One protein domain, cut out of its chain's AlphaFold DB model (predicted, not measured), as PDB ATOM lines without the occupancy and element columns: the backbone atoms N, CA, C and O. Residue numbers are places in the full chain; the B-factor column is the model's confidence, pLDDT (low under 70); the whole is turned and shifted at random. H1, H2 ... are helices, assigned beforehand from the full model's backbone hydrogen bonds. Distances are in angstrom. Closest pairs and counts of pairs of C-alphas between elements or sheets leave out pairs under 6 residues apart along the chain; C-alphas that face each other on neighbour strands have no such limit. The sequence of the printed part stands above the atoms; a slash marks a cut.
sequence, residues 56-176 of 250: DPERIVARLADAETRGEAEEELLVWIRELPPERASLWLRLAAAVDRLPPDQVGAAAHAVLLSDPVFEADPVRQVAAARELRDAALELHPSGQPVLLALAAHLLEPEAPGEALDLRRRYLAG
ATOM      1  N   ASP A  56     -15.476  27.599  -7.435       83.19
ATOM      2  CA  ASP A  56     -16.226  28.848  -7.550       83.19
ATOM      3  C   ASP A  56     -17.155  28.754  -8.776       83.19
ATOM      4  O   ASP A  56     -16.675  28.829  -9.913       83.19
ATOM      5  N   PRO A  57     -18.470  28.538  -8.603       84.00
ATOM      6  CA  PRO A  57     -19.374  28.377  -9.732       84.00
ATOM      7  C   PRO A  57     -19.558  29.669 -10.525       84.00
ATOM      8  O   PRO A  57     -19.820  29.586 -11.723       84.00
ATOM      9  N   GLU A  58     -19.341  30.849  -9.934       86.56
ATOM     10  CA  GLU A  58     -19.301  32.107 -10.689       86.56
ATOM     11  C   GLU A  58     -18.145  32.085 -11.695       86.56
ATOM     12  O   GLU A  58     -18.308  32.462 -12.859       86.56
ATOM     13  N   ARG A  59     -16.988  31.551 -11.284       90.12
ATOM     14  CA  ARG A  59     -15.837  31.331 -12.169       90.12
ATOM     15  C   ARG A  59     -16.151  30.325 -13.274       90.12
ATOM     16  O   ARG A  59     -15.773  30.567 -14.419       90.12
ATOM     17  N   ILE A  60     -16.830  29.219 -12.963       89.75
ATOM     18  CA  ILE A  60     -17.243  28.225 -13.972       89.75
ATOM     19  C   ILE A  60     -18.179  28.879 -14.996       89.75
ATOM     20  O   ILE A  60     -17.933  28.784 -16.197       89.75
ATOM     21  N   VAL A  61     -19.200  29.606 -14.536       88.50
ATOM     22  CA  VAL A  61     -20.163  30.325 -15.386       88.50
ATOM     23  C   VAL A  61     -19.463  31.346 -16.288       88.50
ATOM     24  O   VAL A  61     -19.713  31.369 -17.494       88.50
ATOM     25  N   ALA A  62     -18.543  32.147 -15.742       87.69
ATOM     26  CA  ALA A  62     -17.791  33.134 -16.515       87.69
ATOM     27  C   ALA A  62     -16.955  32.486 -17.633       87.69
ATOM     28  O   ALA A  62     -16.879  33.022 -18.737       87.69
ATOM     29  N   ARG A  63     -16.363  31.316 -17.367       91.38
ATOM     30  CA  ARG A  63     -15.575  30.562 -18.352       91.38
ATOM     31  C   ARG A  63     -16.441  29.833 -19.380       91.38
ATOM     32  O   ARG A  63     -16.052  29.733 -20.535       91.38
ATOM     33  N   LEU A  64     -17.634  29.366 -19.008       89.06
ATOM     34  CA  LEU A  64     -18.582  28.754 -19.951       89.06
ATOM     35  C   LEU A  64     -19.034  29.737 -21.048       89.06
ATOM     36  O   LEU A  64     -19.240  29.336 -22.199       89.06
ATOM     37  N   ALA A  65     -19.147  31.024 -20.703       85.56
ATOM     38  CA  ALA A  65     -19.475  32.098 -21.640       85.56
ATOM     39  C   ALA A  65     -18.348  32.396 -22.650       85.56
ATOM     40  O   ALA A  65     -18.601  32.951 -23.721       85.56
ATOM     41  N   ASP A  66     -17.110  32.014 -22.340       87.19
ATOM     42  CA  ASP A  66     -15.940  32.245 -23.180       87.19
ATOM     43  C   ASP A  66     -15.633  31.014 -24.045       87.19
ATOM     44  O   ASP A  66     -15.384  29.914 -23.559       87.19
ATOM     45  N   ALA A  67     -15.636  31.198 -25.367       84.75
ATOM     46  CA  ALA A  67     -15.386  30.121 -26.322       84.75
ATOM     47  C   ALA A  67     -13.993  29.481 -26.184       84.75
ATOM     48  O   ALA A  67     -13.849  28.309 -26.527       84.75
ATOM     49  N   GLU A  68     -12.986  30.209 -25.690       87.75
ATOM     50  CA  GLU A  68     -11.626  29.679 -25.528       87.75
ATOM     51  C   GLU A  68     -11.489  28.790 -24.291       87.75
ATOM     52  O   GLU A  68     -10.712  27.836 -24.297       87.75
ATOM     53  N   THR A  69     -12.257  29.075 -23.236       89.94
ATOM     54  CA  THR A  69     -12.159  28.367 -21.951       89.94
ATOM     55  C   THR A  69     -13.325  27.417 -21.679       89.94
ATOM     56  O   THR A  69     -13.288  26.685 -20.687       89.94
ATOM     57  N   ARG A  70     -14.313  27.362 -22.581       88.06
ATOM     58  CA  ARG A  70     -15.533  26.565 -22.425       88.06
ATOM     59  C   ARG A  70     -15.280  25.085 -22.167       88.06
ATOM     60  O   ARG A  70     -15.827  24.565 -21.208       88.06
ATOM     61  N   GLY A  71     -14.470  24.414 -22.986       87.81
ATOM     62  CA  GLY A  71     -14.279  22.961 -22.852       87.81
ATOM     63  C   GLY A  71     -13.723  22.567 -21.478       87.81
ATOM     64  O   GLY A  71     -14.200  21.631 -20.848       87.81
ATOM     65  N   GLU A  72     -12.775  23.348 -20.954       90.38
ATOM     66  CA  GLU A  72     -12.257  23.148 -19.596       90.38
ATOM     67  C   GLU A  72     -13.307  23.467 -18.521       90.38
ATOM     68  O   GLU A  72     -13.359  22.808 -17.484       90.38
ATOM     69  N   ALA A  73     -14.147  24.479 -18.752       90.94
ATOM     70  CA  ALA A  73     -15.223  24.849 -17.838       90.94
ATOM     71  C   ALA A  73     -16.349  23.805 -17.800       90.94
ATOM     72  O   ALA A  73     -16.926  23.578 -16.742       90.94
ATOM     73  N   GLU A  74     -16.642  23.141 -18.919       90.75
ATOM     74  CA  GLU A  74     -17.577  22.015 -18.988       90.75
ATOM     75  C   GLU A  74     -17.070  20.815 -18.180       90.75
ATOM     76  O   GLU A  74     -17.822  20.230 -17.399       90.75
ATOM     77  N   GLU A  75     -15.789  20.464 -18.316       90.31
ATOM     78  CA  GLU A  75     -15.180  19.398 -17.515       90.31
ATOM     79  C   GLU A  75     -15.218  19.732 -16.020       90.31
ATOM     80  O   GLU A  75     -15.592  18.888 -15.200       90.31
ATOM     81  N   GLU A  76     -14.885  20.975 -15.663       91.56
ATOM     82  CA  GLU A  76     -14.955  21.466 -14.288       91.56
ATOM     83  C   GLU A  76     -16.390  21.421 -13.740       91.56
ATOM     84  O   GLU A  76     -16.613  20.922 -12.633       91.56
ATOM     85  N   LEU A  77     -17.373  21.852 -14.539       90.69
ATOM     86  CA  LEU A  77     -18.795  21.775 -14.210       90.69
ATOM     87  C   LEU A  77     -19.217  20.327 -13.925       90.69
ATOM     88  O   LEU A  77     -19.871  20.063 -12.919       90.69
ATOM     89  N   LEU A  78     -18.826  19.368 -14.770       91.06
ATOM     90  CA  LEU A  78     -19.177  17.957 -14.587       91.06
ATOM     91  C   LEU A  78     -18.544  17.335 -13.337       91.06
ATOM     92  O   LEU A  78     -19.151  16.450 -12.730       91.06
ATOM     93  N   VAL A  79     -17.336  17.760 -12.956       90.88
ATOM     94  CA  VAL A  79     -16.713  17.345 -11.691       90.88
ATOM     95  C   VAL A  79     -17.496  17.918 -10.517       90.88
ATOM     96  O   VAL A  79     -17.904  17.158  -9.641       90.88
ATOM     97  N   TRP A  80     -17.780  19.219 -10.545       88.88
ATOM     98  CA  TRP A  80     -18.509  19.903  -9.482       88.88
ATOM     99  C   TRP A  80     -19.926  19.347  -9.280       88.88
ATOM    100  O   TRP A  80     -20.329  19.078  -8.152       88.88
ATOM    101  N   ILE A  81     -20.654  19.052 -10.362       90.25
ATOM    102  CA  ILE A  81     -21.992  18.438 -10.318       90.25
ATOM    103  C   ILE A  81     -22.021  17.143  -9.492       90.25
ATOM    104  O   ILE A  81     -23.020  16.864  -8.833       90.25
ATOM    105  N   ARG A  82     -20.948  16.339  -9.511       88.50
ATOM    106  CA  ARG A  82     -20.882  15.066  -8.762       88.50
ATOM    107  C   ARG A  82     -20.821  15.263  -7.251       88.50
ATOM    108  O   ARG A  82     -21.091  14.320  -6.512       88.50
ATOM    109  N   GLU A  83     -20.441  16.456  -6.812       88.38
ATOM    110  CA  GLU A  83     -20.347  16.840  -5.406       88.38
ATOM    111  C   GLU A  83     -21.646  17.496  -4.910       88.38
ATOM    112  O   GLU A  83     -21.837  17.667  -3.706       88.38
ATOM    113  N   LEU A  84     -22.565  17.836  -5.822       85.25
ATOM    114  CA  LEU A  84     -23.840  18.453  -5.486       85.25
ATOM    115  C   LEU A  84     -24.875  17.422  -5.000       85.25
ATOM    116  O   LEU A  84     -24.951  16.308  -5.524       85.25
ATOM    117  N   PRO A  85     -25.754  17.808  -4.053       85.19
ATOM    118  CA  PRO A  85     -26.976  17.061  -3.767       85.19
ATOM    119  C   PRO A  85     -27.812  16.846  -5.043       85.19
ATOM    120  O   PRO A  85     -27.848  17.751  -5.884       85.19
ATOM    121  N   PRO A  86     -28.518  15.707  -5.197       81.06
ATOM    122  CA  PRO A  86     -29.274  15.383  -6.411       81.06
ATOM    123  C   PRO A  86     -30.244  16.480  -6.864       81.06
ATOM    124  O   PRO A  86     -30.371  16.748  -8.059       81.06
ATOM    125  N   GLU A  87     -30.894  17.144  -5.910       75.38
ATOM    126  CA  GLU A  87     -31.852  18.218  -6.162       75.38
ATOM    127  C   GLU A  87     -31.178  19.384  -6.895       75.38
ATOM    128  O   GLU A  87     -31.708  19.886  -7.885       75.38
ATOM    129  N   ARG A  88     -29.962  19.746  -6.467       79.62
ATOM    130  CA  ARG A  88     -29.152  20.817  -7.066       79.62
ATOM    131  C   ARG A  88     -28.480  20.364  -8.358       79.62
ATOM    132  O   ARG A  88     -28.479  21.097  -9.341       79.62
ATOM    133  N   ALA A  89     -27.960  19.139  -8.387       85.81
ATOM    134  CA  ALA A  89     -27.274  18.574  -9.546       85.81
ATOM    135  C   ALA A  89     -28.164  18.539 -10.798       85.81
ATOM    136  O   ALA A  89     -27.668  18.704 -11.909       85.81
ATOM    137  N   SER A  90     -29.475  18.342 -10.630       83.75
ATOM    138  CA  SER A  90     -30.420  18.190 -11.740       83.75
ATOM    139  C   SER A  90     -30.434  19.382 -12.710       83.75
ATOM    140  O   SER A  90     -30.408  19.185 -13.927       83.75
ATOM    141  N   LEU A  91     -30.416  20.611 -12.189       84.19
ATOM    142  CA  LEU A  91     -30.441  21.839 -12.983       84.19
ATOM    143  C   LEU A  91     -29.119  22.041 -13.737       84.19
ATOM    144  O   LEU A  91     -29.104  22.296 -14.942       84.19
ATOM    145  N   TRP A  92     -28.003  21.843 -13.038       88.94
ATOM    146  CA  TRP A  92     -26.660  21.950 -13.599       88.94
ATOM    147  C   TRP A  92     -26.366  20.862 -14.643       88.94
ATOM    148  O   TRP A  92     -25.712  21.134 -15.646       88.94
ATOM    149  N   LEU A  93     -26.905  19.650 -14.477       87.62
ATOM    150  CA  LEU A  93     -26.830  18.586 -15.483       87.62
ATOM    151  C   LEU A  93     -27.583  18.945 -16.765       87.62
ATOM    152  O   LEU A  93     -27.091  18.668 -17.858       87.62
ATOM    153  N   ARG A  94     -28.758  19.579 -16.648       86.19
ATOM    154  CA  ARG A  94     -29.514  20.069 -17.811       86.19
ATOM    155  C   ARG A  94     -28.733  21.146 -18.557       86.19
ATOM    156  O   ARG A  94     -28.671  21.093 -19.782       86.19
ATOM    157  N   LEU A  95     -28.100  22.072 -17.831       89.00
ATOM    158  CA  LEU A  95     -27.190  23.054 -18.423       89.00
ATOM    159  C   LEU A  95     -26.036  22.361 -19.150       89.00
ATOM    160  O   LEU A  95     -25.825  22.645 -20.323       89.00
ATOM    161  N   ALA A  96     -25.337  21.428 -18.498       89.19
ATOM    162  CA  ALA A  96     -24.214  20.701 -19.091       89.19
ATOM    163  C   ALA A  96     -24.616  19.983 -20.393       89.19
ATOM    164  O   ALA A  96     -23.921  20.082 -21.398       89.19
ATOM    165  N   ALA A  97     -25.786  19.336 -20.416       84.25
ATOM    166  CA  ALA A  97     -26.328  18.704 -21.620       84.25
ATOM    167  C   ALA A  97     -26.752  19.714 -22.706       84.25
ATOM    168  O   ALA A  97     -26.942  19.353 -23.871       84.25
ATOM    169  N   ALA A  98     -26.975  20.976 -22.345       83.44
ATOM    170  CA  ALA A  98     -27.332  22.044 -23.267       83.44
ATOM    171  C   ALA A  98     -26.113  22.694 -23.928       83.44
ATOM    172  O   ALA A  98     -26.243  23.138 -25.066       83.44
ATOM    173  N   VAL A  99     -24.953  22.724 -23.264       86.12
ATOM    174  CA  VAL A  99     -23.801  23.536 -23.691       86.12
ATOM    175  C   VAL A  99     -23.388  23.273 -25.145       86.12
ATOM    176  O   VAL A  99     -23.298  24.217 -25.928       86.12
ATOM    177  N   ASP A 100     -23.260  22.006 -25.546       82.50
ATOM    178  CA  ASP A 100     -22.870  21.611 -26.913       82.50
ATOM    179  C   ASP A 100     -23.877  22.010 -28.005       82.50
ATOM    180  O   ASP A 100     -23.568  22.004 -29.199       82.50
ATOM    181  N   ARG A 101     -25.116  22.315 -27.613       80.38
ATOM    182  CA  ARG A 101     -26.228  22.625 -28.523       80.38
ATOM    183  C   ARG A 101     -26.510  24.120 -28.607       80.38
ATOM    184  O   ARG A 101     -27.347  24.530 -29.413       80.38
ATOM    185  N   LEU A 102     -25.834  24.923 -27.788       81.31
ATOM    186  CA  LEU A 102     -26.080  26.349 -27.664       81.31
ATOM    187  C   LEU A 102     -24.922  27.179 -28.236       81.31
ATOM    188  O   LEU A 102     -23.747  26.862 -28.039       81.31
ATOM    189  N   PRO A 103     -25.237  28.288 -28.922       80.44
ATOM    190  CA  PRO A 103     -24.282  29.348 -29.202       80.44
ATOM    191  C   PRO A 103     -23.558  29.853 -27.934       80.44
ATOM    192  O   PRO A 103     -24.169  29.923 -26.865       80.44
ATOM    193  N   PRO A 104     -22.272  30.249 -28.041       77.19
ATOM    194  CA  PRO A 104     -21.462  30.771 -26.935       77.19
ATOM    195  C   PRO A 104     -22.129  31.805 -26.022       77.19
ATOM    196  O   PRO A 104     -22.096  31.691 -24.799       77.19
ATOM    197  N   ASP A 105     -22.744  32.803 -26.639       76.69
ATOM    198  CA  ASP A 105     -23.433  33.921 -26.005       76.69
ATOM    199  C   ASP A 105     -24.639  33.467 -25.171       76.69
ATOM    200  O   ASP A 105     -24.978  34.088 -24.166       76.69
ATOM    201  N   GLN A 106     -25.236  32.331 -25.527       82.56
ATOM    202  CA  GLN A 106     -26.409  31.777 -24.854       82.56
ATOM    203  C   GLN A 106     -26.054  30.775 -23.769       82.56
ATOM    204  O   GLN A 106     -26.782  30.673 -22.785       82.56
ATOM    205  N   VAL A 107     -24.927  30.075 -23.908       87.00
ATOM    206  CA  VAL A 107     -24.370  29.260 -22.821       87.00
ATOM    207  C   VAL A 107     -24.143  30.135 -21.592       87.00
ATOM    208  O   VAL A 107     -24.560  29.759 -20.501       87.00
ATOM    209  N   GLY A 108     -23.550  31.321 -21.766       85.25
ATOM    210  CA  GLY A 108     -23.329  32.265 -20.668       85.25
ATOM    211  C   GLY A 108     -24.628  32.714 -19.995       85.25
ATOM    212  O   GLY A 108     -24.738  32.653 -18.772       85.25
ATOM    213  N   ALA A 109     -25.637  33.098 -20.784       84.81
ATOM    214  CA  ALA A 109     -26.945  33.501 -20.263       84.81
ATOM    215  C   ALA A 109     -27.661  32.352 -19.527       84.81
ATOM    216  O   ALA A 109     -28.169  32.544 -18.423       84.81
ATOM    217  N   ALA A 110     -27.653  31.146 -20.101       88.00
ATOM    218  CA  ALA A 110     -28.225  29.952 -19.486       88.00
ATOM    219  C   ALA A 110     -27.509  29.592 -18.176       88.00
ATOM    220  O   ALA A 110     -28.161  29.319 -17.171       88.00
ATOM    221  N   ALA A 111     -26.175  29.633 -18.170       89.31
ATOM    222  CA  ALA A 111     -25.359  29.332 -17.002       89.31
ATOM    223  C   ALA A 111     -25.582  30.347 -15.872       89.31
ATOM    224  O   ALA A 111     -25.727  29.961 -14.715       89.31
ATOM    225  N   HIS A 112     -25.693  31.632 -16.213       86.69
ATOM    226  CA  HIS A 112     -26.018  32.683 -15.257       86.69
ATOM    227  C   HIS A 112     -27.434  32.523 -14.680       86.69
ATOM    228  O   HIS A 112     -27.616  32.630 -13.471       86.69
ATOM    229  N   ALA A 113     -28.434  32.198 -15.508       87.19
ATOM    230  CA  ALA A 113     -29.792  31.945 -15.026       87.19
ATOM    231  C   ALA A 113     -29.855  30.733 -14.077       87.19
ATOM    232  O   ALA A 113     -30.508  30.791 -13.039       87.19
ATOM    233  N   VAL A 114     -29.125  29.662 -14.398       88.12
ATOM    234  CA  VAL A 114     -29.004  28.466 -13.551       88.12
ATOM    235  C   VAL A 114     -28.338  28.786 -12.213       88.12
ATOM    236  O   VAL A 114     -28.820  28.334 -11.178       88.12
ATOM    237  N   LEU A 115     -27.286  29.608 -12.223       87.38
ATOM    238  CA  LEU A 115     -26.622  30.077 -11.009       87.38
ATOM    239  C   LEU A 115     -27.579  30.864 -10.104       87.38
ATOM    240  O   LEU A 115     -27.640  30.594  -8.908       87.38
ATOM    241  N   LEU A 116     -28.342  31.804 -10.671       83.25
ATOM    242  CA  LEU A 116     -29.284  32.628  -9.908       83.25
ATOM    243  C   LEU A 116     -30.448  31.821  -9.321       83.25
ATOM    244  O   LEU A 116     -31.013  32.220  -8.310       83.25
ATOM    245  N   SER A 117     -30.809  30.695  -9.933       78.19
ATOM    246  CA  SER A 117     -31.857  29.799  -9.432       78.19
ATOM    247  C   SER A 117     -31.371  28.747  -8.442       78.19
ATOM    248  O   SER A 117     -32.197  28.042  -7.858       78.19
ATOM    249  N   ASP A 118     -30.063  28.619  -8.222       79.25
ATOM    250  CA  ASP A 118     -29.545  27.742  -7.180       79.25
ATOM    251  C   ASP A 118     -29.697  28.437  -5.806       79.25
ATOM    252  O   ASP A 118     -29.118  29.504  -5.573       79.25
ATOM    253  N   PRO A 119     -30.464  27.840  -4.869       69.56
ATOM    254  CA  PRO A 119     -30.856  28.477  -3.609       69.56
ATOM    255  C   PRO A 119     -29.683  28.795  -2.673       69.56
ATOM    256  O   PRO A 119     -29.873  29.493  -1.677       69.56
ATOM    257  N   VAL A 120     -28.485  28.271  -2.950       73.31
ATOM    258  CA  VAL A 120     -27.269  28.580  -2.184       73.31
ATOM    259  C   VAL A 120     -26.665  29.931  -2.577       73.31
ATOM    260  O   VAL A 120     -26.010  30.552  -1.744       73.31
ATOM    261  N   PHE A 121     -26.889  30.398  -3.809       67.75
ATOM    262  CA  PHE A 121     -26.229  31.595  -4.343       67.75
ATOM    263  C   PHE A 121     -27.149  32.813  -4.373       67.75
ATOM    264  O   PHE A 121     -26.724  33.903  -3.999       67.75
ATOM    265  N   GLU A 122     -28.414  32.638  -4.750       64.62
ATOM    266  CA  GLU A 122     -29.389  33.726  -4.759       64.62
ATOM    267  C   GLU A 122     -30.766  33.180  -4.368       64.62
ATOM    268  O   GLU A 122     -31.371  32.373  -5.070       64.62
ATOM    269  N   ALA A 123     -31.273  33.623  -3.216       63.78
ATOM    270  CA  ALA A 123     -32.579  33.215  -2.698       63.78
ATOM    271  C   ALA A 123     -33.702  34.200  -3.074       63.78
ATOM    272  O   ALA A 123     -34.781  34.116  -2.496       63.78
ATOM    273  N   ASP A 124     -33.448  35.152  -3.983       79.56
ATOM    274  CA  ASP A 124     -34.420  36.152  -4.440       79.56
ATOM    275  C   ASP A 124     -35.282  35.606  -5.598       79.56
ATOM    276  O   ASP A 124     -34.829  35.590  -6.751       79.56
ATOM    277  N   PRO A 125     -36.552  35.225  -5.347       78.81
ATOM    278  CA  PRO A 125     -37.414  34.647  -6.377       78.81
ATOM    279  C   PRO A 125     -37.704  35.627  -7.519       78.81
ATOM    280  O   PRO A 125     -37.925  35.217  -8.657       78.81
ATOM    281  N   VAL A 126     -37.664  36.942  -7.257       83.44
ATOM    282  CA  VAL A 126     -37.902  37.962  -8.289       83.44
ATOM    283  C   VAL A 126     -36.778  37.940  -9.320       83.44
ATOM    284  O   VAL A 126     -37.046  38.003 -10.523       83.44
ATOM    285  N   ARG A 127     -35.526  37.814  -8.869       80.31
ATOM    286  CA  ARG A 127     -34.358  37.707  -9.757       80.31
ATOM    287  C   ARG A 127     -34.337  36.388 -10.511       80.31
ATOM    288  O   ARG A 127     -34.044  36.395 -11.702       80.31
ATOM    289  N   GLN A 128     -34.706  35.291  -9.853       79.25
ATOM    290  CA  GLN A 128     -34.816  33.978 -10.492       79.25
ATOM    291  C   GLN A 128     -35.814  33.997 -11.651       79.25
ATOM    292  O   GLN A 128     -35.487  33.611 -12.772       79.25
ATOM    293  N   VAL A 129     -37.014  34.529 -11.406       84.62
ATOM    294  CA  VAL A 129     -38.044  34.669 -12.440       84.62
ATOM    295  C   VAL A 129     -37.587  35.612 -13.555       84.62
ATOM    296  O   VAL A 129     -37.836  35.331 -14.727       84.62
ATOM    297  N   ALA A 130     -36.912  36.719 -13.227       85.62
ATOM    298  CA  ALA A 130     -36.374  37.636 -14.232       85.62
ATOM    299  C   ALA A 130     -35.344  36.943 -15.140       85.62
ATOM    300  O   ALA A 130     -35.503  36.973 -16.358       85.62
ATOM    301  N   ALA A 131     -34.369  36.237 -14.563       83.50
ATOM    302  CA  ALA A 131     -33.348  35.510 -15.314       83.50
ATOM    303  C   ALA A 131     -33.950  34.392 -16.184       83.50
ATOM    304  O   ALA A 131     -33.564  34.213 -17.340       83.50
ATOM    305  N   ALA A 132     -34.949  33.671 -15.671       86.06
ATOM    306  CA  ALA A 132     -35.644  32.643 -16.439       86.06
ATOM    307  C   ALA A 132     -36.459  33.227 -17.611       86.06
ATOM    308  O   ALA A 132     -36.528  32.622 -18.684       86.06
ATOM    309  N   ARG A 133     -37.050  34.419 -17.445       87.38
ATOM    310  CA  ARG A 133     -37.744  35.140 -18.527       87.38
ATOM    311  C   ARG A 133     -36.779  35.704 -19.567       87.38
ATOM    312  O   ARG A 133     -37.087  35.625 -20.750       87.38
ATOM    313  N   GLU A 134     -35.615  36.198 -19.160       86.12
ATOM    314  CA  GLU A 134     -34.554  36.589 -20.097       86.12
ATOM    315  C   GLU A 134     -34.096  35.389 -20.935       86.12
ATOM    316  O   GLU A 134     -34.003  35.483 -22.159       86.12
ATOM    317  N   LEU A 135     -33.907  34.227 -20.299       85.38
ATOM    318  CA  LEU A 135     -33.563  32.988 -20.995       85.38
ATOM    319  C   LEU A 135     -34.656  32.555 -21.983       85.38
ATOM    320  O   LEU A 135     -34.356  32.134 -23.100       85.38
ATOM    321  N   ARG A 136     -35.929  32.675 -21.587       86.00
ATOM    322  CA  ARG A 136     -37.079  32.449 -22.472       86.00
ATOM    323  C   ARG A 136     -37.035  33.375 -23.682       86.00
ATOM    324  O   ARG A 136     -37.243  32.905 -24.796       86.00
ATOM    325  N   ASP A 137     -36.819  34.667 -23.475       85.06
ATOM    326  CA  ASP A 137     -36.844  35.647 -24.562       85.06
ATOM    327  C   ASP A 137     -35.703  35.367 -25.553       85.06
ATOM    328  O   ASP A 137     -35.952  35.272 -26.755       85.06
ATOM    329  N   ALA A 138     -34.508  35.037 -25.051       79.44
ATOM    330  CA  ALA A 138     -33.402  34.544 -25.873       79.44
ATOM    331  C   ALA A 138     -33.760  33.256 -26.646       79.44
ATOM    332  O   ALA A 138     -33.407  33.106 -27.816       79.44
ATOM    333  N   ALA A 139     -34.509  32.334 -26.031       81.12
ATOM    334  CA  ALA A 139     -34.984  31.117 -26.692       81.12
ATOM    335  C   ALA A 139     -35.974  31.391 -27.836       81.12
ATOM    336  O   ALA A 139     -36.049  30.618 -28.793       81.12
ATOM    337  N   LEU A 140     -36.767  32.460 -27.750       77.56
ATOM    338  CA  LEU A 140     -37.747  32.819 -28.778       77.56
ATOM    339  C   LEU A 140     -37.107  33.507 -29.990       77.56
ATOM    340  O   LEU A 140     -37.657  33.429 -31.086       77.56
ATOM    341  N   GLU A 141     -35.939  34.121 -29.813       80.50
ATOM    342  CA  GLU A 141     -35.164  34.763 -30.883       80.50
ATOM    343  C   GLU A 141     -34.267  33.780 -31.658       80.50
ATOM    344  O   GLU A 141     -33.638  34.135 -32.659       80.50
ATOM    345  N   LEU A 142     -34.211  32.526 -31.209       69.31
ATOM    346  CA  LEU A 142     -33.285  31.516 -31.699       69.31
ATOM    347  C   LEU A 142     -33.718  30.779 -32.964       69.31
ATOM    348  O   LEU A 142     -34.897  30.579 -33.254       69.31
ATOM    349  N   HIS A 143     -32.710  30.243 -33.658       66.19
ATOM    350  CA  HIS A 143     -32.914  29.207 -34.665       66.19
ATOM    351  C   HIS A 143     -33.555  27.951 -34.024       66.19
ATOM    352  O   HIS A 143     -33.167  27.582 -32.907       66.19
ATOM    353  N   PRO A 144     -34.456  27.232 -34.729       68.62
ATOM    354  CA  PRO A 144     -35.225  26.109 -34.174       68.62
ATOM    355  C   PRO A 144     -34.422  24.980 -33.512       68.62
ATOM    356  O   PRO A 144     -34.976  24.205 -32.749       68.62
ATOM    357  N   SER A 145     -33.121  24.860 -33.782       67.94
ATOM    358  CA  SER A 145     -32.273  23.785 -33.246       67.94
ATOM    359  C   SER A 145     -31.830  23.988 -31.790       67.94
ATOM    360  O   SER A 145     -31.617  23.004 -31.090       67.94
ATOM    361  N   GLY A 146     -31.673  25.236 -31.326       69.75
ATOM    362  CA  GLY A 146     -31.271  25.554 -29.941       69.75
ATOM    363  C   GLY A 146     -32.443  25.975 -29.047       69.75
ATOM    364  O   GLY A 146     -32.392  25.848 -27.825       69.75
ATOM    365  N   GLN A 147     -33.530  26.423 -29.674       81.88
ATOM    366  CA  GLN A 147     -34.736  26.900 -29.010       81.88
ATOM    367  C   GLN A 147     -35.382  25.867 -28.059       81.88
ATOM    368  O   GLN A 147     -35.669  26.244 -26.922       81.88
ATOM    369  N   PRO A 148     -35.577  24.581 -28.426       83.50
ATOM    370  CA  PRO A 148     -36.218  23.608 -27.540       83.50
ATOM    371  C   PRO A 148     -35.457  23.430 -26.218       83.50
ATOM    372  O   PRO A 148     -36.048  23.394 -25.141       83.50
ATOM    373  N   VAL A 149     -34.128  23.401 -26.277       82.81
ATOM    374  CA  VAL A 149     -33.277  23.217 -25.096       82.81
ATOM    375  C   VAL A 149     -33.449  24.365 -24.105       82.81
ATOM    376  O   VAL A 149     -33.662  24.133 -22.913       82.81
ATOM    377  N   LEU A 150     -33.418  25.605 -24.600       85.75
ATOM    378  CA  LEU A 150     -33.603  26.775 -23.747       85.75
ATOM    379  C   LEU A 150     -35.031  26.905 -23.226       85.75
ATOM    380  O   LEU A 150     -35.208  27.286 -22.074       85.75
ATOM    381  N   LEU A 151     -36.047  26.550 -24.021       88.19
ATOM    382  CA  LEU A 151     -37.435  26.532 -23.554       88.19
ATOM    383  C   LEU A 151     -37.629  25.527 -22.414       88.19
ATOM    384  O   LEU A 151     -38.272  25.852 -21.416       88.19
ATOM    385  N   ALA A 152     -37.049  24.328 -22.529       88.00
ATOM    386  CA  ALA A 152     -37.111  23.315 -21.480       88.00
ATOM    387  C   ALA A 152     -36.389  23.770 -20.199       88.00
ATOM    388  O   ALA A 152     -36.910  23.568 -19.099       88.00
ATOM    389  N   LEU A 153     -35.223  24.413 -20.335       88.00
ATOM    390  CA  LEU A 153     -34.473  24.959 -19.203       88.00
ATOM    391  C   LEU A 153     -35.228  26.117 -18.533       88.00
ATOM    392  O   LEU A 153     -35.453  26.072 -17.325       88.00
ATOM    393  N   ALA A 154     -35.702  27.098 -19.303       89.50
ATOM    394  CA  ALA A 154     -36.484  28.227 -18.798       89.50
ATOM    395  C   ALA A 154     -37.771  27.767 -18.094       89.50
ATOM    396  O   ALA A 154     -38.090  28.254 -17.012       89.50
ATOM    397  N   ALA A 155     -38.477  26.778 -18.650       89.81
ATOM    398  CA  ALA A 155     -39.651  26.199 -18.003       89.81
ATOM    399  C   ALA A 155     -39.317  25.525 -16.667       89.81
ATOM    400  O   ALA A 155     -40.124  25.545 -15.745       89.81
ATOM    401  N   HIS A 156     -38.151  24.890 -16.549       88.50
ATOM    402  CA  HIS A 156     -37.733  24.271 -15.295       88.50
ATOM    403  C   HIS A 156     -37.414  25.321 -14.224       88.50
ATOM    404  O   HIS A 156     -37.819  25.155 -13.079       88.50
ATOM    405  N   LEU A 157     -36.758  26.418 -14.613       87.25
ATOM    406  CA  LEU A 157     -36.455  27.543 -13.723       87.25
ATOM    407  C   LEU A 157     -37.726  28.279 -13.262       87.25
ATOM    408  O   LEU A 157     -37.802  28.711 -12.118       87.25
ATOM    409  N   LEU A 158     -38.735  28.403 -14.133       86.94
ATOM    410  CA  LEU A 158     -40.003  29.065 -13.808       86.94
ATOM    411  C   LEU A 158     -40.963  28.201 -12.989       86.94
ATOM    412  O   LEU A 158     -41.847  28.761 -12.352       86.94
ATOM    413  N   GLU A 159     -40.831  26.870 -12.998       86.94
ATOM    414  CA  GLU A 159     -41.819  25.958 -12.398       86.94
ATOM    415  C   GLU A 159     -42.226  26.313 -10.957       86.94
ATOM    416  O   GLU A 159     -43.428  26.313 -10.684       86.94
ATOM    417  N   PRO A 160     -41.292  26.624 -10.031       84.44
ATOM    418  CA  PRO A 160     -41.654  26.864  -8.636       84.44
ATOM    419  C   PRO A 160     -42.479  28.142  -8.436       84.44
ATOM    420  O   PRO A 160     -43.362  28.176  -7.583       84.44
ATOM    421  N   GLU A 161     -42.207  29.176  -9.236       85.56
ATOM    422  CA  GLU A 161     -42.720  30.538  -9.024       85.56
ATOM    423  C   GLU A 161     -43.818  30.937 -10.023       85.56
ATOM    424  O   GLU A 161     -44.695  31.747  -9.721       85.56
ATOM    425  N   ALA A 162     -43.788  30.372 -11.230       85.50
ATOM    426  CA  ALA A 162     -44.685  30.685 -12.337       85.50
ATOM    427  C   ALA A 162     -45.068  29.412 -13.129       85.50
ATOM    428  O   ALA A 162     -44.772  29.308 -14.325       85.50
ATOM    429  N   PRO A 163     -45.769  28.443 -12.504       86.56
ATOM    430  CA  PRO A 163     -46.073  27.144 -13.114       86.56
ATOM    431  C   PRO A 163     -46.919  27.248 -14.395       86.56
ATOM    432  O   PRO A 163     -46.768  26.437 -15.306       86.56
ATOM    433  N   GLY A 164     -47.778  28.268 -14.506       86.81
ATOM    434  CA  GLY A 164     -48.544  28.535 -15.730       86.81
ATOM    435  C   GLY A 164     -47.657  28.955 -16.907       86.81
ATOM    436  O   GLY A 164     -47.785  28.410 -18.000       86.81
ATOM    437  N   GLU A 165     -46.698  29.859 -16.674       88.38
ATOM    438  CA  GLU A 165     -45.721  30.248 -17.702       88.38
ATOM    439  C   GLU A 165     -44.836  29.057 -18.085       88.38
ATOM    440  O   GLU A 165     -44.595  28.821 -19.268       88.38
ATOM    441  N   ALA A 166     -44.392  28.263 -17.106       89.25
ATOM    442  CA  ALA A 166     -43.610  27.059 -17.357       89.25
ATOM    443  C   ALA A 166     -44.363  26.041 -18.232       89.25
ATOM    444  O   ALA A 166     -43.783  25.497 -19.177       89.25
ATOM    445  N   LEU A 167     -45.656  25.817 -17.973       90.12
ATOM    446  CA  LEU A 167     -46.509  24.963 -18.803       90.12
ATOM    447  C   LEU A 167     -46.610  25.488 -20.241       90.12
ATOM    448  O   LEU A 167     -46.446  24.713 -21.186       90.12
ATOM    449  N   ASP A 168     -46.822  26.791 -20.420       89.62
ATOM    450  CA  ASP A 168     -46.900  27.408 -21.747       89.62
ATOM    451  C   ASP A 168     -45.589  27.234 -22.533       89.62
ATOM    452  O   ASP A 168     -45.613  26.917 -23.725       89.62
ATOM    453  N   LEU A 169     -44.430  27.360 -21.877       89.38
ATOM    454  CA  LEU A 169     -43.131  27.104 -22.510       89.38
ATOM    455  C   LEU A 169     -42.951  25.640 -22.911       89.38
ATOM    456  O   LEU A 169     -42.460  25.362 -24.006       89.38
ATOM    457  N   ARG A 170     -43.393  24.698 -22.075       90.75
ATOM    458  CA  ARG A 170     -43.348  23.268 -22.406       90.75
ATOM    459  C   ARG A 170     -44.302  22.901 -23.541       90.75
ATOM    460  O   ARG A 170     -43.950  22.090 -24.390       90.75
ATOM    461  N   ARG A 171     -45.478  23.528 -23.627       90.00
ATOM    462  CA  ARG A 171     -46.371  23.377 -24.788       90.00
ATOM    463  C   ARG A 171     -45.731  23.908 -26.067       90.00
ATOM    464  O   ARG A 171     -45.798  23.245 -27.096       90.00
ATOM    465  N   ARG A 172     -45.064  25.068 -26.005       88.25
ATOM    466  CA  ARG A 172     -44.310  25.616 -27.148       88.25
ATOM    467  C   ARG A 172     -43.175  24.696 -27.583       88.25
ATOM    468  O   ARG A 172     -42.989  24.518 -28.780       88.25
ATOM    469  N   TYR A 173     -42.464  24.088 -26.632       88.31
ATOM    470  CA  TYR A 173     -41.474  23.051 -26.919       88.31
ATOM    471  C   TYR A 173     -42.104  21.905 -27.722       88.31
ATOM    472  O   TYR A 173     -41.627  21.583 -28.805       88.31
ATOM    473  N   LEU A 174     -43.214  21.337 -27.234       88.31
ATOM    474  CA  LEU A 174     -43.867  20.193 -27.879       88.31
ATOM    475  C   LEU A 174     -44.500  20.542 -29.233       88.31
ATOM    476  O   LEU A 174     -44.584  19.680 -30.103       88.31
ATOM    477  N   ALA A 175     -44.898  21.798 -29.453       84.62
ATOM    478  CA  ALA A 175     -45.386  22.264 -30.752       84.62
ATOM    479  C   ALA A 175     -44.309  22.204 -31.853       84.62
ATOM    480  O   ALA A 175     -44.647  22.125 -33.033       84.62
ATOM    481  N   GLY A 176     -43.026  22.217 -31.474       76.00
ATOM    482  CA  GLY A 176     -41.897  21.977 -32.376       76.00
ATOM    483  C   GLY A 176     -41.654  20.499 -32.702       76.00
ATOM    484  O   GLY A 176     -40.797  20.209 -33.531       76.00
TER     485      GLY A 176
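AT A GLANCE: This is residues 56 to 176 of the 250 residues of an uncharacterized protein of Gemmatimonadales bacterium (UniProt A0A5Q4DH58). Seven helices stand side by side in two rows, H1, H4, H5 and H2, H3, H6, H7, as an up-and-down array in which each runs against the one before it. H3, H4, H5 and H6 form a four-helix bundle, the hairpin of H1 and H2 packs on its H4 and H3 side, and H7 packs on H6 at the other end. The printed part has 121 residues, with helices H1 to H7 in chain order and no named strand: all helix. It is compact, with a radius of gyration of the C-alphas of 13.4 A and spans of 34 by 31 by 21 A.

HOW THE PARTS SIT: H1, residues 57 to 64, and H2, residues 70 to 81, form a hairpin; their closest C-alphas, Leu 64 and Arg 70, are 4.5 A apart. H2 touches H3, residues 86 to 99, closest at C-alphas Ile 81 and Ala 89, 5.3 A. H4, residues 104 to 117, touches H1 at a shallow tilt of 15 degrees, opposite ways, closest at C-alphas Val 61 and Ala 111, 5.5 A. H5, residues 125 to 140, touches H6, residues 147 to 158, closest at C-alphas Ala 139 and Gln 147, 4.8 A. H7, residues 163 to 175, touches H6, closest at C-alphas Ala 155 and Ala 166, 4.1 A. H1 and H7 are apart. Every O i to N i+4 pair is within hydrogen-bond range in H1, H2, H5, H6 and H7, against 8 of 10 in H3 and 9 of 10 in H4.

IN THESE COORDINATES: H1 begins at C-alpha 57, (-19.374, 28.377, -9.732). H3 spans 19.9 A, H4 20.4 A and H5 22.5 A. H7 ends at C-alpha 175, (-45.386, 22.264, -30.752).

THE WHOLE: The C-alphas farthest apart, of Glu 68 and Gly 164, are 38.2 A apart. The printed part has no cut and no long link. The pLDDT is under 70 at residue 119, residues 121 to 123 and residues 142 to 146.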